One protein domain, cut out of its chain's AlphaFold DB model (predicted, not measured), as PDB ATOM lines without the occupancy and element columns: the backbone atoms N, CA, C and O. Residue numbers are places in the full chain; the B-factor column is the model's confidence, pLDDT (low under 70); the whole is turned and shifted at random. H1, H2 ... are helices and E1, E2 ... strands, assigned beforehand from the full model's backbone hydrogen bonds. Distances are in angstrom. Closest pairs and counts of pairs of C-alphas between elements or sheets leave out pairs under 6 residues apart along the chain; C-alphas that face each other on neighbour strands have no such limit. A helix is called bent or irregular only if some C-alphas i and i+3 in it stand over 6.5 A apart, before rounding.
ATOM      1  N   GLU A 167      42.182 -17.206 -11.649       96.12
ATOM      2  CA  GLU A 167      41.831 -16.755 -10.300       96.12
ATOM      3  C   GLU A 167      40.411 -17.174  -9.914       96.12
ATOM      4  O   GLU A 167      40.197 -17.685  -8.809       96.12
ATOM      5  N   ARG A 168      39.446 -17.014 -10.828       96.44
ATOM      6  CA  ARG A 168      38.062 -17.448 -10.602       96.44
ATOM      7  C   ARG A 168      37.946 -18.954 -10.416       96.44
ATOM      8  O   ARG A 168      37.292 -19.393  -9.475       96.44
ATOM      9  N   MET A 169      38.605 -19.742 -11.261       97.25
ATOM     10  CA  MET A 169      38.607 -21.204 -11.187       97.25
ATOM     11  C   MET A 169      39.247 -21.688  -9.882       97.25
ATOM     12  O   MET A 169      38.709 -22.575  -9.216       97.25
ATOM     13  N   ALA A 170      40.354 -21.066  -9.460       96.44
ATOM     14  CA  ALA A 170      40.968 -21.362  -8.170       96.44
ATOM     15  C   ALA A 170      40.011 -21.064  -7.001       96.44
ATOM     16  O   ALA A 170      39.869 -21.891  -6.096       96.44
ATOM     17  N   LEU A 171      39.307 -19.923  -7.027       95.12
ATOM     18  CA  LEU A 171      38.299 -19.592  -6.016       95.12
ATOM     19  C   LEU A 171      37.131 -20.593  -6.020       95.12
ATOM     20  O   LEU A 171      36.726 -21.062  -4.954       95.12
ATOM     21  N   LEU A 172      36.615 -20.945  -7.198       95.81
ATOM     22  CA  LEU A 172      35.520 -21.897  -7.370       95.81
ATOM     23  C   LEU A 172      35.869 -23.261  -6.758       95.81
ATOM     24  O   LEU A 172      35.164 -23.744  -5.873       95.81
ATOM     25  N   ARG A 173      37.018 -23.842  -7.124       96.62
ATOM     26  CA  ARG A 173      37.474 -25.119  -6.550       96.62
ATOM     27  C   ARG A 173      37.698 -25.037  -5.049       96.62
ATOM     28  O   ARG A 173      37.277 -25.929  -4.309       96.62
ATOM     29  N   ARG A 174      38.342 -23.962  -4.580       94.88
ATOM     30  CA  ARG A 174      38.620 -23.756  -3.152       94.88
ATOM     31  C   ARG A 174      37.329 -23.700  -2.341       94.88
ATOM     32  O   ARG A 174      37.246 -24.317  -1.281       94.88
ATOM     33  N   THR A 175      36.327 -22.968  -2.826       93.12
ATOM     34  CA  THR A 175      35.043 -22.825  -2.128       93.12
ATOM     35  C   THR A 175      34.271 -24.141  -2.109       93.12
ATOM     36  O   THR A 175      33.895 -24.579  -1.022       93.12
ATOM     37  N   LEU A 176      34.131 -24.823  -3.251       95.44
ATOM     38  CA  LEU A 176      33.480 -26.136  -3.331       95.44
ATOM     39  C   LEU A 176      34.139 -27.159  -2.392       95.44
ATOM     40  O   LEU A 176      33.459 -27.800  -1.591       95.44
ATOM     41  N   THR A 177      35.474 -27.247  -2.419       94.88
ATOM     42  CA  THR A 177      36.241 -28.164  -1.557       94.88
ATOM     43  C   THR A 177      36.029 -27.829  -0.083       94.88
ATOM     44  O   THR A 177      35.793 -28.714   0.739       94.88
ATOM     45  N   GLY A 178      36.074 -26.540   0.265       94.12
ATOM     46  CA  GLY A 178      35.896 -26.075   1.638       94.12
ATOM     47  C   GLY A 178      34.497 -26.344   2.202       94.12
ATOM     48  O   GLY A 178      34.371 -26.654   3.385       94.12
ATOM     49  N   PHE A 179      33.441 -26.238   1.391       93.31
ATOM     50  CA  PHE A 179      32.083 -26.612   1.804       93.31
ATOM     51  C   PHE A 179      31.920 -28.127   1.933       93.31
ATOM     52  O   PHE A 179      31.443 -28.588   2.968       93.31
ATOM     53  N   ALA A 180      32.382 -28.893   0.941       93.75
ATOM     54  CA  ALA A 180      32.321 -30.352   0.966       93.75
ATOM     55  C   ALA A 180      33.032 -30.927   2.205       93.75
ATOM     56  O   ALA A 180      32.447 -31.704   2.960       93.75
ATOM     57  N   ARG A 181      34.249 -30.441   2.493       93.62
ATOM     58  CA  ARG A 181      35.028 -30.846   3.671       93.62
ATOM     59  C   ARG A 181      34.309 -30.535   4.983       93.62
ATOM     60  O   ARG A 181      34.246 -31.404   5.844       93.62
ATOM     61  N   ARG A 182      33.754 -29.325   5.139       94.19
ATOM     62  CA  ARG A 182      33.016 -28.933   6.357       94.19
ATOM     63  C   ARG A 182      31.768 -29.784   6.583       94.19
ATOM     64  O   ARG A 182      31.466 -30.109   7.722       94.19
ATOM     65  N   ALA A 183      31.087 -30.177   5.511       92.56
ATOM     66  CA  ALA A 183      29.930 -31.062   5.581       92.56
ATOM     67  C   ALA A 183      30.302 -32.552   5.721       92.56
ATOM     68  O   ALA A 183      29.412 -33.390   5.806       92.56
ATOM     69  N   SER A 184      31.595 -32.910   5.726       95.44
ATOM     70  CA  SER A 184      32.064 -34.304   5.655       95.44
ATOM     71  C   SER A 184      31.508 -35.082   4.449       95.44
ATOM     72  O   SER A 184      31.287 -36.293   4.516       95.44
ATOM     73  N   LEU A 185      31.305 -34.383   3.329       96.25
ATOM     74  CA  LEU A 185      30.792 -34.918   2.067       96.25
ATOM     75  C   LEU A 185      31.843 -34.789   0.958       96.25
ATOM     76  O   LEU A 185      32.780 -33.995   1.043       96.25
ATOM     77  N   ARG A 186      31.669 -35.555  -0.118       95.69
ATOM     78  CA  ARG A 186      32.410 -35.397  -1.370       95.69
ATOM     79  C   ARG A 186      31.569 -34.603  -2.362       95.69
ATOM     80  O   ARG A 186      30.398 -34.912  -2.553       95.69
ATOM     81  N   CYS A 187      32.177 -33.624  -3.018       94.81
ATOM     82  CA  CYS A 187      31.579 -32.916  -4.146       94.81
ATOM     83  C   CYS A 187      32.044 -33.547  -5.459       94.81
ATOM     84  O   CYS A 187      33.241 -33.771  -5.639       94.81
ATOM     85  N   ASP A 188      31.114 -33.814  -6.374       88.00
ATOM     86  CA  ASP A 188      31.443 -34.252  -7.732       88.00
ATOM     87  C   ASP A 188      31.858 -33.048  -8.598       88.00
ATOM     88  O   ASP A 188      31.011 -32.345  -9.149       88.00
ATOM     89  N   MET A 189      33.163 -32.764  -8.657       88.81
ATOM     90  CA  MET A 189      33.738 -31.614  -9.375       88.81
ATOM     91  C   MET A 189      34.017 -31.931 -10.845       88.81
ATOM     92  O   MET A 189      35.158 -31.987 -11.289       88.81
ATOM     93  N   ASP A 190      32.944 -32.143 -11.587       92.31
ATOM     94  CA  ASP A 190      32.963 -32.312 -13.036       92.31
ATOM     95  C   ASP A 190      33.552 -31.080 -13.743       92.31
ATOM     96  O   ASP A 190      33.113 -29.955 -13.507       92.31
ATOM     97  N   GLU A 191      34.558 -31.290 -14.595       93.75
ATOM     98  CA  GLU A 191      35.312 -30.207 -15.243       93.75
ATOM     99  C   GLU A 191      34.459 -29.355 -16.187       93.75
ATOM    100  O   GLU A 191      34.618 -28.133 -16.239       93.75
ATOM    101  N   ASP A 192      33.508 -29.969 -16.891       92.56
ATOM    102  CA  ASP A 192      32.603 -29.230 -17.770       92.56
ATOM    103  C   ASP A 192      31.630 -28.383 -16.952       92.56
ATOM    104  O   ASP A 192      31.403 -27.218 -17.275       92.56
ATOM    105  N   LEU A 193      31.112 -28.924 -15.846       94.81
ATOM    106  CA  LEU A 193      30.256 -28.177 -14.930       94.81
ATOM    107  C   LEU A 193      31.001 -27.022 -14.243       94.81
ATOM    108  O   LEU A 193      30.430 -25.942 -14.067       94.81
ATOM    109  N   LEU A 194      32.270 -27.225 -13.867       96.25
ATOM    110  CA  LEU A 194      33.137 -26.166 -13.347       96.25
ATOM    111  C   LEU A 194      33.325 -25.055 -14.380       96.25
ATOM    112  O   LEU A 194      33.193 -23.883 -14.033       96.25
ATOM    113  N   ARG A 195      33.601 -25.412 -15.640       94.62
ATOM    114  CA  ARG A 195      33.760 -24.448 -16.737       94.62
ATOM    115  C   ARG A 195      32.465 -23.688 -17.012       94.62
ATOM    116  O   ARG A 195      32.502 -22.475 -17.170       94.62
ATOM    117  N   GLU A 196      31.317 -24.361 -17.028       93.56
ATOM    118  CA  GLU A 196      30.024 -23.689 -17.196       93.56
ATOM    119  C   GLU A 196      29.772 -22.677 -16.069       93.56
ATOM    120  O   GLU A 196      29.451 -21.525 -16.345       93.56
ATOM    121  N   ASN A 197      29.979 -23.074 -14.808       95.75
ATOM    122  CA  ASN A 197      29.792 -22.189 -13.656       95.75
ATOM    123  C   ASN A 197      30.814 -21.040 -13.609       95.75
ATOM    124  O   ASN A 197      30.473 -19.944 -13.165       95.75
ATOM    125  N   LEU A 198      32.045 -21.260 -14.083       95.88
ATOM    126  CA  LEU A 198      33.083 -20.229 -14.185       95.88
ATOM    127  C   LEU A 198      32.590 -19.014 -14.979       95.88
ATOM    128  O   LEU A 198      32.829 -17.876 -14.585       95.88
ATOM    129  N   TYR A 199      31.887 -19.269 -16.080       95.44
ATOM    130  CA  TYR A 199      31.397 -18.235 -16.984       95.44
ATOM    131  C   TYR A 199      29.990 -17.733 -16.647       95.44
ATOM    132  O   TYR A 199      29.476 -16.875 -17.356       95.44
ATOM    133  N   MET A 200      29.369 -18.227 -15.572       93.12
ATOM    134  CA  MET A 200      28.110 -17.689 -15.038       93.12
ATOM    135  C   MET A 200      28.328 -16.596 -13.990       93.12
ATOM    136  O   MET A 200      27.389 -15.864 -13.683       93.12
ATOM    137  N   ALA A 201      29.540 -16.488 -13.439       92.50
ATOM    138  CA  ALA A 201      29.847 -15.576 -12.347       92.50
ATOM    139  C   ALA A 201      31.199 -14.871 -12.526       92.50
ATOM    140  O   ALA A 201      32.199 -15.441 -12.968       92.50
ATOM    141  N   GLU A 202      31.259 -13.619 -12.100       93.06
ATOM    142  CA  GLU A 202      32.493 -12.840 -11.991       93.06
ATOM    143  C   GLU A 202      33.139 -12.978 -10.618       93.06
ATOM    144  O   GLU A 202      34.355 -12.838 -10.468       93.06
ATOM    145  N   ARG A 203      32.333 -13.306  -9.610       92.88
ATOM    146  CA  ARG A 203      32.780 -13.687  -8.279       92.88
ATOM    147  C   ARG A 203      32.024 -14.937  -7.834       92.88
ATOM    148  O   ARG A 203      30.999 -14.806  -7.163       92.88
ATOM    149  N   PRO A 204      32.530 -16.142  -8.148       92.31
ATOM    150  CA  PRO A 204      31.854 -17.372  -7.769       92.31
ATOM    151  C   PRO A 204      31.824 -17.516  -6.245       92.31
ATOM    152  O   PRO A 204      32.860 -17.658  -5.588       92.31
ATOM    153  N   VAL A 205      30.620 -17.499  -5.679       89.75
ATOM    154  CA  VAL A 205      30.369 -17.794  -4.270       89.75
ATOM    155  C   VAL A 205      29.533 -19.053  -4.166       89.75
ATOM    156  O   VAL A 205      28.480 -19.180  -4.780       89.75
ATOM    157  N   CYS A 206      30.015 -19.995  -3.364       91.94
ATOM    158  CA  CYS A 206      29.317 -21.243  -3.124       91.94
ATOM    159  C   CYS A 206      28.245 -21.081  -2.033       91.94
ATOM    160  O   CYS A 206      28.493 -20.486  -0.977       91.94
ATOM    161  N   VAL A 207      27.067 -21.640  -2.301       91.88
ATOM    162  CA  VAL A 207      25.922 -21.741  -1.394       91.88
ATOM    163  C   VAL A 207      25.597 -23.218  -1.202       91.88
ATOM    164  O   VAL A 207      25.464 -23.965  -2.168       91.88
ATOM    165  N   PHE A 208      25.485 -23.643   0.053       93.06
ATOM    166  CA  PHE A 208      25.038 -24.990   0.390       93.06
ATOM    167  C   PHE A 208      23.512 -25.041   0.349       93.06
ATOM    168  O   PHE A 208      22.857 -24.147   0.891       93.06
ATOM    169  N   GLY A 209      22.961 -26.077  -0.273       94.00
ATOM    170  CA  GLY A 209      21.528 -26.321  -0.330       94.00
ATOM    171  C   GLY A 209      21.191 -27.784  -0.076       94.00
ATOM    172  O   GLY A 209      22.030 -28.680  -0.186       94.00
ATOM    173  N   GLU A 210      19.933 -28.011   0.266       95.50
ATOM    174  CA  GLU A 210      19.357 -29.329   0.523       95.50
ATOM    175  C   GLU A 210      17.982 -29.425  -0.137       95.50
ATOM    176  O   GLU A 210      17.356 -28.394  -0.390       95.50
ATOM    177  N   TYR A 211      17.530 -30.645  -0.405       96.38
ATOM    178  CA  TYR A 211      16.187 -30.963  -0.901       96.38
ATOM    179  C   TYR A 211      15.580 -32.119  -0.096       96.38
ATOM    180  O   TYR A 211      16.300 -32.819   0.618       96.38
ATOM    181  N   SER A 212      14.265 -32.346  -0.197       96.62
ATOM    182  CA  SER A 212      13.613 -33.449   0.525       96.62
ATOM    183  C   SER A 212      14.274 -34.813   0.262       96.62
ATOM    184  O   SER A 212      14.562 -35.199  -0.877       96.62
ATOM    185  N   LYS A 213      14.458 -35.593   1.333       96.38
ATOM    186  CA  LYS A 213      14.941 -36.983   1.266       96.38
ATOM    187  C   LYS A 213      14.020 -37.879   0.440       96.38
ATOM    188  O   LYS A 213      14.505 -38.863  -0.113       96.38
ATOM    189  N   ASP A 214      12.746 -37.519   0.288       94.75
ATOM    190  CA  ASP A 214      11.765 -38.288  -0.483       94.75
ATOM    191  C   ASP A 214      12.175 -38.448  -1.948       94.75
ATOM    192  O   ASP A 214      11.836 -39.441  -2.589       94.75
ATOM    193  N   PHE A 215      12.953 -37.506  -2.493       94.81
ATOM    194  CA  PHE A 215      13.458 -37.608  -3.861       94.81
ATOM    195  C   PHE A 215      14.496 -38.716  -4.038       94.81
ATOM    196  O   PHE A 215      14.696 -39.153  -5.166       94.81
ATOM    197  N   LEU A 216      15.109 -39.226  -2.961       93.88
ATOM    198  CA  LEU A 216      16.058 -40.347  -3.024       93.88
ATOM    199  C   LEU A 216      15.398 -41.681  -3.406       93.88
ATOM    200  O   LEU A 216      16.111 -42.649  -3.646       93.88
ATOM    201  N   ARG A 217      14.060 -41.734  -3.504       90.06
ATOM    202  CA  ARG A 217      13.335 -42.853  -4.133       90.06
ATOM    203  C   ARG A 217      13.561 -42.942  -5.644       90.06
ATOM    204  O   ARG A 217      13.304 -43.982  -6.239       90.06
ATOM    205  N   LEU A 218      13.982 -41.843  -6.278       90.12
ATOM    206  CA  LEU A 218      14.341 -41.841  -7.691       90.12
ATOM    207  C   LEU A 218      15.708 -42.502  -7.898       90.12
ATOM    208  O   LEU A 218      16.581 -42.372  -7.035       90.12
ATOM    209  N   PRO A 219      15.948 -43.111  -9.074       91.94
ATOM    210  CA  PRO A 219      17.285 -43.541  -9.457       91.94
ATOM    211  C   PRO A 219      18.299 -42.390  -9.298       91.94
ATOM    212  O   PRO A 219      18.046 -41.292  -9.816       91.94
ATOM    213  N   PRO A 220      19.440 -42.597  -8.612       92.19
ATOM    214  CA  PRO A 220      20.428 -41.545  -8.371       92.19
ATOM    215  C   PRO A 220      20.891 -40.830  -9.646       92.19
ATOM    216  O   PRO A 220      21.110 -39.621  -9.631       92.19
ATOM    217  N   GLU A 221      20.983 -41.544 -10.769       90.44
ATOM    218  CA  GLU A 221      21.364 -40.997 -12.071       90.44
ATOM    219  C   GLU A 221      20.380 -39.928 -12.565       90.44
ATOM    220  O   GLU A 221      20.799 -38.935 -13.163       90.44
ATOM    221  N   LEU A 222      19.081 -40.097 -12.293       90.88
ATOM    222  CA  LEU A 222      18.051 -39.131 -12.673       90.88
ATOM    223  C   LEU A 222      18.175 -37.850 -11.844       90.88
ATOM    224  O   LEU A 222      18.108 -36.749 -12.392       90.88
ATOM    225  N   ILE A 223      18.419 -37.990 -10.539       93.81
ATOM    226  CA  ILE A 223      18.643 -36.856  -9.636       93.81
ATOM    227  C   ILE A 223      19.901 -36.097 -10.065       93.81
ATOM    228  O   ILE A 223      19.855 -34.884 -10.259       93.81
ATOM    229  N   ILE A 224      21.010 -36.809 -10.287       93.12
ATOM    230  CA  ILE A 224      22.278 -36.224 -10.742       93.12
ATOM    231  C   ILE A 224      22.093 -35.501 -12.078       93.12
ATOM    232  O   ILE A 224      22.633 -34.411 -12.255       93.12
ATOM    233  N   LEU A 225      21.311 -36.054 -13.008       92.12
ATOM    234  CA  LEU A 225      21.012 -35.398 -14.279       92.12
ATOM    235  C   LEU A 225      20.267 -34.074 -14.072       92.12
ATOM    236  O   LEU A 225      20.647 -33.067 -14.671       92.12
ATOM    237  N   VAL A 226      19.233 -34.052 -13.228       92.88
ATOM    238  CA  VAL A 226      18.479 -32.823 -12.931       92.88
ATOM    239  C   VAL A 226      19.393 -31.785 -12.274       92.88
ATOM    240  O   VAL A 226      19.507 -30.663 -12.769       92.88
ATOM    241  N   ILE A 227      20.104 -32.179 -11.216       95.12
ATOM    242  CA  ILE A 227      20.992 -31.313 -10.432       95.12
ATOM    243  C   ILE A 227      22.147 -30.775 -11.298       95.12
ATOM    244  O   ILE A 227      22.300 -29.561 -11.419       95.12
ATOM    245  N   LYS A 228      22.916 -31.640 -11.976       93.75
ATOM    246  CA  LYS A 228      24.087 -31.222 -12.772       93.75
ATOM    247  C   LYS A 228      23.708 -30.586 -14.105       93.75
ATOM    248  O   LYS A 228      24.244 -29.542 -14.453       93.75
ATOM    249  N   LYS A 229      22.838 -31.211 -14.906       89.88
ATOM    250  CA  LYS A 229      22.644 -30.794 -16.308       89.88
ATOM    251  C   LYS A 229      21.587 -29.709 -16.472       89.88
ATOM    252  O   LYS A 229      21.813 -28.805 -17.274       89.88
ATOM    253  N   GLN A 230      20.478 -29.771 -15.730       90.50
ATOM    254  CA  GLN A 230      19.421 -28.756 -15.840       90.50
ATOM    255  C   GLN A 230      19.670 -27.542 -14.949       90.50
ATOM    256  O   GLN A 230      19.392 -26.425 -15.371       90.50
ATOM    257  N   LEU A 231      20.159 -27.769 -13.727       94.00
ATOM    258  CA  LEU A 231      20.298 -26.717 -12.717       94.00
ATOM    259  C   LEU A 231      21.731 -26.211 -12.546       94.00
ATOM    260  O   LEU A 231      21.933 -25.190 -11.900       94.00
ATOM    261  N   LYS A 232      22.713 -26.905 -13.134       95.19
ATOM    262  CA  LYS A 232      24.143 -26.566 -13.049       95.19
ATOM    263  C   LYS A 232      24.689 -26.551 -11.616       95.19
ATOM    264  O   LYS A 232      25.628 -25.826 -11.304       95.19
ATOM    265  N   LEU A 233      24.119 -27.397 -10.761       96.25
ATOM    266  CA  LEU A 233      24.475 -27.566  -9.356       96.25
ATOM    267  C   LEU A 233      25.399 -28.774  -9.166       96.25
ATOM    268  O   LEU A 233      25.381 -29.722  -9.953       96.25
ATOM    269  N   PHE A 234      26.167 -28.774  -8.079       97.25
ATOM    270  CA  PHE A 234      27.100 -29.850  -7.754       97.25
ATOM    271  C   PHE A 234      26.485 -30.810  -6.722       97.25
ATOM    272  O   PHE A 234      26.279 -30.399  -5.577       97.25
ATOM    273  N   PRO A 235      26.189 -32.075  -7.076       96.69
ATOM    274  CA  PRO A 235      25.660 -33.052  -6.131       96.69
ATOM    275  C   PRO A 235      26.723 -33.460  -5.105       96.69
ATOM    276  O   PRO A 235      27.921 -33.516  -5.406       96.69
ATOM    277  N   LEU A 236      26.271 -33.772  -3.888       96.88
ATOM    278  CA  LEU A 236      27.135 -34.211  -2.795       96.88
ATOM    279  C   LEU A 236      26.909 -35.679  -2.439       96.88
ATOM    280  O   LEU A 236      25.779 -36.157  -2.341       96.88
ATOM    281  N   HIS A 237      28.004 -36.406  -2.245       96.19
ATOM    282  CA  HIS A 237      28.014 -37.832  -1.928       96.19
ATOM    283  C   HIS A 237      28.656 -38.064  -0.555       96.19
ATOM    284  O   HIS A 237      29.485 -37.275  -0.103       96.19
ATOM    285  N   ASP A 238      28.315 -39.164   0.112       95.38
ATOM    286  CA  ASP A 238      29.046 -39.595   1.307       95.38
ATOM    287  C   ASP A 238      30.369 -40.312   0.967       95.38
ATOM    288  O   ASP A 238      30.726 -40.515  -0.197       95.38
ATOM    289  N   ARG A 239      31.106 -40.724   2.009       91.62
ATOM    290  CA  ARG A 239      32.368 -41.475   1.874       91.62
ATOM    291  C   ARG A 239      32.209 -42.822   1.159       91.62
ATOM    292  O   ARG A 239      33.174 -43.309   0.589       91.62
ATOM    293  N   LYS A 240      31.006 -43.405   1.163       93.50
ATOM    294  CA  LYS A 240      30.669 -44.651   0.453       93.50
ATOM    295  C   LYS A 240      30.160 -44.384  -0.971       93.50
ATOM    296  O   LYS A 240      29.585 -45.272  -1.588       93.50
ATOM    297  N   ASN A 241      30.348 -43.165  -1.486       92.38
ATOM    298  CA  ASN A 241      29.884 -42.715  -2.798       92.38
ATOM    299  C   ASN A 241      28.352 -42.758  -2.978       92.38
ATOM    300  O   ASN A 241      27.867 -42.780  -4.107       92.38
ATOM    301  N   ARG A 242      27.576 -42.742  -1.887       94.44
ATOM    302  CA  ARG A 242      26.111 -42.678  -1.959       94.44
ATOM    303  C   ARG A 242      25.662 -41.229  -2.068       94.44
ATOM    304  O   ARG A 242      26.097 -40.393  -1.272       94.44
ATOM    305  N   LEU A 243      24.769 -40.956  -3.015       96.19
ATOM    306  CA  LEU A 243      24.161 -39.641  -3.194       96.19
ATOM    307  C   LEU A 243      23.435 -39.210  -1.911       96.19
ATOM    308  O   LEU A 243      22.711 -39.992  -1.291       96.19
ATOM    309  N   LYS A 244      23.647 -37.959  -1.508       96.94
ATOM    310  CA  LYS A 244      22.962 -37.324  -0.383       96.94
ATOM    311  C   LYS A 244      22.047 -36.216  -0.893       96.94
ATOM    312  O   LYS A 244      22.287 -35.705  -1.984       96.94
ATOM    313  N   PRO A 245      21.008 -35.836  -0.130       96.69
ATOM    314  CA  PRO A 245      20.016 -34.860  -0.563       96.69
ATOM    315  C   PRO A 245      20.533 -33.416  -0.432       96.69
ATOM    316  O   PRO A 245      19.844 -32.524   0.054       96.69
ATOM    317  N   PHE A 246      21.792 -33.211  -0.812       96.75
ATOM    318  CA  PHE A 246      22.536 -31.974  -0.659       96.75
ATOM    319  C   PHE A 246      23.225 -31.625  -1.970       96.75
ATOM    320  O   PHE A 246      23.675 -32.498  -2.719       96.75
ATOM    321  N   PHE A 247      23.357 -30.331  -2.213       96.75
ATOM    322  CA  PHE A 247      24.064 -29.803  -3.365       96.75
ATOM    323  C   PHE A 247      24.817 -28.530  -2.998       96.75
ATOM    324  O   PHE A 247      24.527 -27.859  -2.005       96.75
ATOM    325  N   LEU A 248      25.780 -28.179  -3.840       96.44
ATOM    326  CA  LEU A 248      26.407 -26.869  -3.836       96.44
ATOM    327  C   LEU A 248      25.951 -26.100  -5.074       96.44
ATOM    328  O   LEU A 248      26.024 -26.605  -6.194       96.44
ATOM    329  N   ALA A 249      25.480 -24.879  -4.860       95.00
ATOM    330  CA  ALA A 249      25.145 -23.918  -5.901       95.00
ATOM    331  C   ALA A 249      26.228 -22.843  -5.989       95.00
ATOM    332  O   ALA A 249      26.874 -22.534  -4.983       95.00
ATOM    333  N   ILE A 250      26.404 -22.254  -7.169       93.62
ATOM    334  CA  ILE A 250      27.265 -21.088  -7.373       93.62
ATOM    335  C   ILE A 250      26.383 -19.886  -7.689       93.62
ATOM    336  O   ILE A 250      25.463 -19.964  -8.497       93.62
ATOM    337  N   THR A 251      26.669 -18.774  -7.027       90.25
ATOM    338  CA  THR A 251      26.056 -17.470  -7.276       90.25
ATOM    339  C   THR A 251      27.144 -16.451  -7.601       90.25
ATOM    340  O   THR A 251      28.310 -16.647  -7.238       90.25
ATOM    341  N   ASP A 252      26.766 -15.382  -8.297       89.19
ATOM    342  CA  ASP A 252      27.649 -14.269  -8.611       89.19
ATOM    343  C   ASP A 252      27.520 -13.167  -7.549       89.19
ATOM    344  O   ASP A 252      26.458 -12.569  -7.386       89.19
ATOM    345  N   GLY A 253      28.599 -12.882  -6.813       78.12
ATOM    346  CA  GLY A 253      28.660 -11.704  -5.941       78.12
ATOM    347  C   GLY A 253      28.592 -11.961  -4.430       78.12
ATOM    348  O   GLY A 253      29.261 -12.845  -3.897       78.12
ATOM    349  N   ILE A 254      27.927 -11.054  -3.700       60.81
ATOM    350  CA  ILE A 254      28.189 -10.791  -2.272       60.81
ATOM    351  C   ILE A 254      27.365 -11.709  -1.359       60.81
ATOM    352  O   ILE A 254      26.166 -11.882  -1.514       60.81
ATOM    353  N   SER A 255      28.028 -12.241  -0.335       56.19
ATOM    354  CA  SER A 255      27.567 -13.245   0.634       56.19
ATOM    355  C   SER A 255      26.394 -12.867   1.557       56.19
ATOM    356  O   SER A 255      26.167 -13.580   2.536       56.19
ATOM    357  N   LYS A 256      25.686 -11.758   1.316       61.75
ATOM    358  CA  LYS A 256      24.524 -11.352   2.125       61.75
ATOM    359  C   LYS A 256      23.277 -12.105   1.640       61.75
ATOM    360  O   LYS A 256      23.164 -12.393   0.457       61.75
ATOM    361  N   GLY A 257      22.377 -12.482   2.553       65.50
ATOM    362  CA  GLY A 257      21.153 -13.221   2.195       65.50
ATOM    363  C   GLY A 257      21.382 -14.676   1.759       65.50
ATOM    364  O   GLY A 257      20.566 -15.248   1.045       65.50
ATOM    365  N   ARG A 258      22.491 -15.315   2.177       70.56
ATOM    366  CA  ARG A 258      22.799 -16.720   1.820       70.56
ATOM    367  C   ARG A 258      21.665 -17.696   2.131       70.56
ATOM    368  O   ARG A 258      21.539 -18.691   1.423       70.56
ATOM    369  N   HIS A 259      20.887 -17.432   3.179       75.75
ATOM    370  CA  HIS A 259      19.754 -18.276   3.539       75.75
ATOM    371  C   HIS A 259      18.631 -18.181   2.496       75.75
ATOM    372  O   HIS A 259      18.211 -19.212   1.977       75.75
ATOM    373  N   ASP A 260      18.247 -16.969   2.091       84.69
ATOM    374  CA  ASP A 260      17.225 -16.748   1.058       84.69
ATOM    375  C   ASP A 260      17.654 -17.323  -0.292       84.69
ATOM    376  O   ASP A 260      16.876 -17.998  -0.966       84.69
ATOM    377  N   ILE A 261      18.930 -17.146  -0.654       86.50
ATOM    378  CA  ILE A 261      19.503 -17.724  -1.875       86.50
ATOM    379  C   ILE A 261      19.459 -19.258  -1.816       86.50
ATOM    380  O   ILE A 261      19.056 -19.902  -2.785       86.50
ATOM    381  N   SER A 262      19.841 -19.857  -0.682       90.19
ATOM    382  CA  SER A 262      19.779 -21.312  -0.484       90.19
ATOM    383  C   SER A 262      18.345 -21.838  -0.605       90.19
ATOM    384  O   SER A 262      18.115 -22.811  -1.325       90.19
ATOM    385  N   ASN A 263      17.372 -21.153   0.005       91.00
ATOM    386  CA  ASN A 263      15.951 -21.491  -0.094       91.00
ATOM    387  C   ASN A 263      15.436 -21.363  -1.539       91.00
ATOM    388  O   ASN A 263      14.724 -22.244  -2.020       91.00
ATOM    389  N   GLY A 264      15.850 -20.327  -2.273       92.44
ATOM    390  CA  GLY A 264      15.524 -20.160  -3.693       92.44
ATOM    391  C   GLY A 264      16.043 -21.312  -4.562       92.44
ATOM    392  O   GLY A 264      15.296 -21.881  -5.368       92.44
ATOM    393  N   PHE A 265      17.300 -21.719  -4.357       94.38
ATOM    394  CA  PHE A 265      17.863 -22.890  -5.030       94.38
ATOM    395  C   PHE A 265      17.163 -24.189  -4.627       94.38
ATOM    396  O   PHE A 265      16.876 -25.002  -5.505       94.38
ATOM    397  N   ARG A 266      16.843 -24.380  -3.339       95.69
ATOM    398  CA  ARG A 266      16.060 -25.528  -2.851       95.69
ATOM    399  C   ARG A 266      14.725 -25.616  -3.578       95.69
ATOM    400  O   ARG A 266      14.445 -26.638  -4.193       95.69
ATOM    401  N   ASN A 267      13.943 -24.540  -3.578       95.69
ATOM    402  CA  ASN A 267      12.621 -24.506  -4.206       95.69
ATOM    403  C   ASN A 267      12.700 -24.837  -5.701       95.69
ATOM    404  O   ASN A 267      11.905 -25.622  -6.217       95.69
ATOM    405  N   THR A 268      13.710 -24.297  -6.387       95.62
ATOM    406  CA  THR A 268      13.945 -24.569  -7.809       95.62
ATOM    407  C   THR A 268      14.341 -26.031  -8.044       95.62
ATOM    408  O   THR A 268      13.825 -26.673  -8.963       95.62
ATOM    409  N   ALA A 269      15.226 -26.583  -7.208       95.75
ATOM    410  CA  ALA A 269      15.647 -27.977  -7.289       95.75
ATOM    411  C   ALA A 269      14.480 -28.937  -7.047       95.75
ATOM    412  O   ALA A 269      14.254 -29.843  -7.849       95.75
ATOM    413  N   GLU A 270      13.690 -28.704  -6.002       96.62
ATOM    414  CA  GLU A 270      12.528 -29.530  -5.696       96.62
ATOM    415  C   GLU A 270      11.462 -29.457  -6.783       96.62
ATOM    416  O   GLU A 270      10.930 -30.494  -7.169       96.62
ATOM    417  N   ALA A 271      11.178 -28.276  -7.342       96.06
ATOM    418  CA  ALA A 271      10.229 -28.146  -8.444       96.06
ATOM    419  C   ALA A 271      10.640 -29.004  -9.656       96.06
ATOM    420  O   ALA A 271       9.814 -29.722 -10.226       96.06
ATOM    421  N   ARG A 272      11.932 -29.002 -10.020       94.56
ATOM    422  CA  ARG A 272      12.445 -29.850 -11.110       94.56
ATOM    423  C   ARG A 272      12.437 -31.334 -10.760       94.56
ATOM    424  O   ARG A 272      12.084 -32.148 -11.613       94.56
ATOM    425  N   LEU A 273      12.780 -31.694  -9.525       94.75
ATOM    426  CA  LEU A 273      12.754 -33.083  -9.070       94.75
ATOM    427  C   LEU A 273      11.325 -33.635  -8.994       94.75
ATOM    428  O   LEU A 273      11.110 -34.770  -9.404       94.75
ATOM    429  N   ARG A 274      10.324 -32.843  -8.580       93.56
ATOM    430  CA  ARG A 274       8.897 -33.227  -8.647       93.56
ATOM    431  C   ARG A 274       8.459 -33.500 -10.083       93.56
ATOM    432  O   ARG A 274       7.798 -34.504 -10.335       93.56
ATOM    433  N   GLY A 275       8.894 -32.670 -11.034       90.44
ATOM    434  CA  GLY A 275       8.684 -32.935 -12.460       90.44
ATOM    435  C   GLY A 275       9.317 -34.257 -12.914       90.44
ATOM    436  O   GLY A 275       8.692 -35.024 -13.643       90.44
ATOM    437  N   ALA A 276      10.528 -34.564 -12.440       88.75
ATOM    438  CA  ALA A 276      11.194 -35.835 -12.727       88.75
ATOM    439  C   ALA A 276      10.470 -37.040 -12.105       88.75
ATOM    440  O   ALA A 276      10.356 -38.066 -12.770       88.75
ATOM    441  N   VAL A 277       9.929 -36.910 -10.885       88.88
ATOM    442  CA  VAL A 277       9.063 -37.929 -10.265       88.88
ATOM    443  C   VAL A 277       7.864 -38.216 -11.152       88.88
ATOM    444  O   VAL A 277       7.634 -39.371 -11.487       88.88
ATOM    445  N   PHE A 278       7.122 -37.183 -11.555       85.88
ATOM    446  CA  PHE A 278       5.925 -37.357 -12.374       85.88
ATOM    447  C   PHE A 278       6.232 -38.084 -13.690       85.88
ATOM    448  O   PHE A 278       5.538 -39.031 -14.057       85.88
ATOM    449  N   LEU A 279       7.307 -37.678 -14.376       80.62
ATOM    450  CA  LEU A 279       7.745 -38.323 -15.615       80.62
ATOM    451  C   LEU A 279       8.163 -39.779 -15.390       80.62
ATOM    452  O   LEU A 279       7.793 -40.641 -16.176       80.62
ATOM    453  N   TYR A 280       8.904 -40.054 -14.316       83.50
ATOM    454  CA  TYR A 280       9.350 -41.402 -13.984       83.50
ATOM    455  C   TYR A 280       8.177 -42.329 -13.638       83.50
ATOM    456  O   TYR A 280       8.093 -43.429 -14.175       83.50
ATOM    457  N   SER A 281       7.233 -41.869 -12.808       83.38
ATOM    458  CA  SER A 281       6.025 -42.622 -12.455       83.38
ATOM    459  C   SER A 281       5.163 -42.925 -13.677       83.38
ATOM    460  O   SER A 281       4.744 -44.062 -13.857       83.38
ATOM    461  N   ARG A 282       4.933 -41.935 -14.548       78.50
ATOM    462  CA  ARG A 282       4.154 -42.133 -15.777       78.50
ATOM    463  C   ARG A 282       4.794 -43.177 -16.689       78.50
ATOM    464  O   ARG A 282       4.090 -44.007 -17.251       78.50
ATOM    465  N   ASP A 283       6.112 -43.131 -16.835       78.81
ATOM    466  CA  ASP A 283       6.834 -44.055 -17.704       78.81
ATOM    467  C   ASP A 283       6.869 -45.487 -17.128       78.81
ATOM    468  O   ASP A 283       6.886 -46.440 -17.901       78.81
ATOM    469  N   LEU A 284       6.800 -45.662 -15.801       78.19
ATOM    470  CA  LEU A 284       6.593 -46.976 -15.166       78.19
ATOM    471  C   LEU A 284       5.182 -47.541 -15.402       78.19
ATOM    472  O   LEU A 284       5.017 -48.756 -15.444       78.19
ATOM    473  N   SER A 285       4.178 -46.674 -15.545       73.62
ATOM    474  CA  SER A 285       2.782 -47.062 -15.784       73.62
ATOM    475  C   SER A 285       2.432 -47.251 -17.266       73.62
ATOM    476  O   SER A 285       1.325 -47.687 -17.569       73.62
ATOM    477  N   ALA A 286       3.328 -46.911 -18.197       67.31
ATOM    478  CA  ALA A 286       3.086 -47.046 -19.630       67.31
ATOM    479  C   ALA A 286       3.408 -48.467 -20.127       67.31
ATOM    480  O   ALA A 286       4.480 -49.008 -19.854       67.31
ATOM    481  N   GLU A 287       2.502 -49.066 -20.907       53.88
ATOM    482  CA  GLU A 287       2.730 -50.378 -21.517       53.88
ATOM    483  C   GLU A 287       3.896 -50.364 -22.534       53.88
ATOM    484  O   GLU A 287       4.074 -49.404 -23.291       53.88
ATOM    485  N   PRO A 288       4.677 -51.456 -22.636       51.62
ATOM    486  CA  PRO A 288       5.918 -51.506 -23.416       51.62
ATOM    487  C   PRO A 288       5.764 -51.335 -24.942       51.62
ATOM    488  O   PRO A 288       6.774 -51.220 -25.637       51.62
ATOM    489  N   ARG A 289       4.541 -51.290 -25.497       44.81
ATOM    490  CA  ARG A 289       4.296 -51.156 -26.950       44.81
ATOM    491  C   ARG A 289       4.330 -49.713 -27.471       44.81
ATOM    492  O   ARG A 289       4.632 -49.511 -28.644       44.81
ATOM    493  N   THR A 290       4.142 -48.710 -26.616       40.06
ATOM    494  CA  THR A 290       4.286 -47.274 -26.945       40.06
ATOM    495  C   THR A 290       5.640 -46.694 -26.516       40.06
ATOM    496  O   THR A 290       5.891 -45.501 -26.667       40.06
ATOM    497  N   ALA A 291       6.577 -47.541 -26.068       40.31
ATOM    498  CA  ALA A 291       7.917 -47.164 -25.604       40.31
ATOM    499  C   ALA A 291       8.881 -46.672 -26.712       40.31
ATOM    500  O   ALA A 291      10.071 -46.451 -26.467       40.31
ATOM    501  N   ARG A 292       8.391 -46.447 -27.938       41.38
ATOM    502  CA  ARG A 292       9.036 -45.519 -28.868       41.38
ATOM    503  C   ARG A 292       8.542 -44.116 -28.519       41.38
ATOM    504  O   ARG A 292       7.474 -43.714 -28.946       41.38
ATOM    505  N   ILE A 293       9.413 -43.361 -27.846       47.69
ATOM    506  CA  ILE A 293       9.356 -41.895 -27.697       47.69
ATOM    507  C   ILE A 293       8.495 -41.414 -26.516       47.69
ATOM    508  O   ILE A 293       7.346 -41.035 -26.673       47.69
ATOM    509  N   THR A 294       9.094 -41.280 -25.330       43.38
ATOM    510  CA  THR A 294       8.635 -40.278 -24.335       43.38
ATOM    511  C   THR A 294       9.762 -39.836 -23.401       43.38
ATOM    512  O   THR A 294       9.989 -38.633 -23.268       43.38
ATOM    513  N   PHE A 295      10.584 -40.759 -22.885       41.72
ATOM    514  CA  PHE A 295      11.769 -40.399 -22.084       41.72
ATOM    515  C   PHE A 295      12.879 -39.730 -22.924       41.72
ATOM    516  O   PHE A 295      13.556 -38.800 -22.488       41.72
ATOM    517  N   ALA A 296      13.032 -40.154 -24.183       42.84
ATOM    518  CA  ALA A 296      14.084 -39.689 -25.092       42.84
ATOM    519  C   ALA A 296      13.732 -38.427 -25.904       42.84
ATOM    520  O   ALA A 296      14.587 -37.941 -26.631       42.84
ATOM    521  N   GLY A 297      12.509 -37.896 -25.814       37.28
ATOM    522  CA  GLY A 297      12.095 -36.734 -26.616       37.28
ATOM    523  C   GLY A 297      12.411 -35.399 -25.941       37.28
ATOM    524  O   GLY A 297      13.072 -34.545 -26.520       37.28
ATOM    525  N   ARG A 298      11.987 -35.234 -24.680       40.69
ATOM    526  CA  ARG A 298      12.112 -33.956 -23.944       40.69
ATOM    527  C   ARG A 298      13.381 -33.842 -23.082       40.69
ATOM    528  O   ARG A 298      13.771 -32.738 -22.729       40.69
ATOM    529  N   LEU A 299      14.063 -34.962 -22.807       41.69
ATOM    530  CA  LEU A 299      15.377 -35.043 -22.135       41.69
ATOM    531  C   LEU A 299      16.506 -35.560 -23.060       41.69
ATOM    532  O   LEU A 299      17.672 -35.627 -22.662       41.69
ATOM    533  N   GLY A 300      16.174 -35.927 -24.304       38.38
ATOM    534  CA  GLY A 300      17.013 -36.710 -25.222       38.38
ATOM    535  C   GLY A 300      18.339 -36.103 -25.653       38.38
ATOM    536  O   GLY A 300      19.237 -36.847 -26.047       38.38
ATOM    537  N   ALA A 301      18.501 -34.785 -25.553       42.75
ATOM    538  CA  ALA A 301      19.766 -34.141 -25.885       42.75
ATOM    539  C   ALA A 301      20.875 -34.458 -24.857       42.75
ATOM    540  O   ALA A 301      22.044 -34.510 -25.227       42.75
ATOM    541  N   CYS A 302      20.529 -34.740 -23.591       36.97
ATOM    542  CA  CYS A 302      21.502 -34.950 -22.506       36.97
ATOM    543  C   CYS A 302      21.903 -36.419 -22.255       36.97
ATOM    544  O   CYS A 302      22.869 -36.663 -21.538       36.97
ATOM    545  N   LEU A 303      21.186 -37.403 -22.810       37.19
ATOM    546  CA  LEU A 303      21.312 -38.826 -22.433       37.19
ATOM    547  C   LEU A 303      22.012 -39.723 -23.472       37.19
ATOM    548  O   LEU A 303      22.055 -40.940 -23.284       37.19
ATOM    549  N   LYS A 304      22.578 -39.173 -24.560       34.84
ATOM    550  CA  LYS A 304      23.251 -39.974 -25.609       34.84
ATOM    551  C   LYS A 304      24.300 -40.984 -25.077       34.84
ATOM    552  O   LYS A 304      24.289 -42.101 -25.591       34.84
ATOM    553  N   PRO A 305      25.113 -40.701 -24.035       36.44
ATOM    554  CA  PRO A 305      26.106 -41.660 -23.531       36.44
ATOM    555  C   PRO A 305      25.544 -42.774 -22.624       36.44
ATOM    556  O   PRO A 305      26.213 -43.777 -22.406       36.44
ATOM    557  N   LEU A 306      24.329 -42.630 -22.073       39.44
ATOM    558  CA  LEU A 306      23.765 -43.562 -21.074       39.44
ATOM    559  C   LEU A 306      22.926 -44.701 -21.681       39.44
ATOM    560  O   LEU A 306      22.477 -45.592 -20.959       39.44
ATOM    561  N   ARG A 307      22.731 -44.703 -23.007       38.09
ATOM    562  CA  ARG A 307      21.851 -45.657 -23.707       38.09
ATOM    563  C   ARG A 307      22.307 -47.120 -23.611       38.09
ATOM    564  O   ARG A 307      21.458 -48.003 -23.646       38.09
ATOM    565  N   SER A 308      23.604 -47.386 -23.462       39.16
ATOM    566  CA  SER A 308      24.151 -48.751 -23.381       39.16
ATOM    567  C   SER A 308      24.167 -49.310 -21.952       39.16
ATOM    568  O   SER A 308      23.827 -50.473 -21.739       39.16
ATOM    569  N   ASN A 309      24.493 -48.483 -20.955       41.19
ATOM    570  CA  ASN A 309      24.695 -48.946 -19.576       41.19
ATOM    571  C   ASN A 309      23.400 -49.069 -18.761       41.19
ATOM    572  O   ASN A 309      23.295 -49.960 -17.919       41.19
ATOM    573  N   VAL A 310      22.400 -48.221 -19.018       45.34
ATOM    574  CA  VAL A 310      21.123 -48.264 -18.282       45.34
ATOM    575  C   VAL A 310      20.284 -49.468 -18.711       45.34
ATOM    576  O   VAL A 310      19.717 -50.150 -17.864       45.34
ATOM    577  N   ARG A 311      20.278 -49.803 -20.007       43.66
ATOM    578  CA  ARG A 311      19.534 -50.954 -20.544       43.66
ATOM    579  C   ARG A 311      20.066 -52.283 -19.995       43.66
ATOM    580  O   ARG A 311      19.292 -53.094 -19.500       43.66
ATOM    581  N   ARG A 312      21.395 -52.439 -19.963       42.62
ATOM    582  CA  ARG A 312      22.073 -53.628 -19.423       42.62
ATOM    583  C   ARG A 312      21.910 -53.773 -17.903       42.62
ATOM    584  O   ARG A 312      21.807 -54.887 -17.402       42.62
ATOM    585  N   ARG A 313      21.857 -52.662 -17.153       43.84
ATOM    586  CA  ARG A 313      21.592 -52.692 -15.701       43.84
ATOM    587  C   ARG A 313      20.128 -52.994 -15.373       43.84
ATOM    588  O   ARG A 313      19.885 -53.762 -14.451       43.84
ATOM    589  N   LEU A 314      19.179 -52.476 -16.155       43.72
ATOM    590  CA  LEU A 314      17.752 -52.787 -16.010       43.72
ATOM    591  C   LEU A 314      17.438 -54.258 -16.331       43.72
ATOM    592  O   LEU A 314      16.640 -54.879 -15.633       43.72
ATOM    593  N   GLU A 315      18.091 -54.842 -17.338       40.97
ATOM    594  CA  GLU A 315      17.956 -56.273 -17.655       40.97
ATOM    595  C   GLU A 315      18.563 -57.180 -16.572       40.97
ATOM    596  O   GLU A 315      17.990 -58.221 -16.252       40.97
ATOM    597  N   ASN A 316      19.674 -56.772 -15.950       37.03
ATOM    598  CA  ASN A 316      20.283 -57.523 -14.847       37.03
ATOM    599  C   ASN A 316      19.470 -57.455 -13.545       37.03
ATOM    600  O   ASN A 316      19.459 -58.429 -12.800       37.03
ATOM    601  N   MET A 317      18.766 -56.351 -13.277       35.38
ATOM    602  CA  MET A 317      17.883 -56.242 -12.107       35.38
ATOM    603  C   MET A 317      16.651 -57.149 -12.228       35.38
ATOM    604  O   MET A 317      16.318 -57.837 -11.270       35.38
ATOM    605  N   LYS A 318      16.064 -57.268 -13.429       37.94
ATOM    606  CA  LYS A 318      14.961 -58.213 -13.689       37.94
ATOM    607  C   LYS A 318      15.356 -59.684 -13.508       37.94
ATOM    608  O   LYS A 318      14.512 -60.496 -13.153       37.94
ATOM    609  N   LYS A 319      16.627 -60.038 -13.734       36.25
ATOM    610  CA  LYS A 319      17.144 -61.400 -13.494       36.25
ATOM    611  C   LYS A 319      17.391 -61.715 -12.015       36.25
ATOM    612  O   LYS A 319      17.542 -62.884 -11.683       36.25
ATOM    613  N   LEU A 320      17.440 -60.703 -11.147       32.00
ATOM    614  CA  LEU A 320      17.725 -60.848  -9.716       32.00
ATOM    615  C   LEU A 320      16.470 -60.790  -8.829       32.00
ATOM    616  O   LEU A 320      16.606 -60.801  -7.612       32.00
TER     617      LEU A 320
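What this domain is: This is residues 167 to 320 of the 322 residues of the protein "Glycine--tRNA ligase beta subunit" of Elusimicrobia bacterium (UniProt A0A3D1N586). A small three-stranded sheet, E1, E3 and E2, is sandwiched between helices: H1 and H2 cover one face, H4 and the first part of the long helix H5 the other. H5 runs on well past the sheet, and beyond it the low-confidence stretch with H6 and H7 folds back, residues 311 to 320 sticking out. The 154 printed residues hold seven named helices and three named strands, in the order H1 H2 E1 H3 H4 E2 E3 H5 H6 H7; the sheet is antiparallel and the class is mixed, helices and strands. The whole is compact, with a radius of gyration of the C-alphas of 17.1 A, yet elongated in outline, 53 by 28 by 27 A.

Where its parts are: The strands are E1, residues 204 to 210, 19.2 A long; E3, residues 243 to 252, 26.2 A; and E2, residues 234 to 237. H1 is residues 167 to 182, 22.4 A long, with C-alpha 167 at (41.831, -16.755, -10.300). H2 is residues 191 to 198, H3 213 to 217, and H4 220 to 230. H5, residues 258 to 285, spans 40.4 A and ends with C-alpha 285 at (2.782, -47.062, -15.784). H6, residues 295 to 298, is only just irregular, C-alphas 295 and 298 being 6.7 A apart. H7, residues 309 to 318, ends with C-alpha 318 at (14.961, -58.213, -13.689).

How they stand to each other: E3, the inner strand, bends by 51 degrees at residue 246. Across E1 and E3, N 207 and O 249 are 2.8 A apart; across the hairpin E2 and E3, N 234 and O 248 are 2.9 A apart, both within hydrogen-bond range. E1, H3 H4 and E2 form a split strand-helix-strand unit, E3 lying between its strands, with a right-handed crossover. In the three layers, helices on both faces of the sheet, H5 has a height of 10.2 A and H4 of 9.1 A; on the opposite face H1 has 8.2 A and H2 7.1 A. H4 and H5 touch, closest at the C-alphas of Val 226 and Leu 273, 6.9 A, at a steep tilt of 55 degrees, opposite ways; H5 does so with residues 269 to 276 alone. H3 only grazes the sheet with residues 213 to 216. Every O i to N i+4 pair is within hydrogen-bond range in H1, H2, H4, H5 and H7; H3 has 0 of 1, but 2 of 2 O i to N i+3 pairs, and H6 is too short for an O i to N i+4 pair.

The domain as a whole: The C-alphas of Glu 167 and Arg 289, the two farthest apart, are 53.6 A apart. The printed part has no cut, and no link is long. H6 and H7 are apart and not on the sheet. Residues 254 to 257 and 286 to 320 have pLDDT under 70.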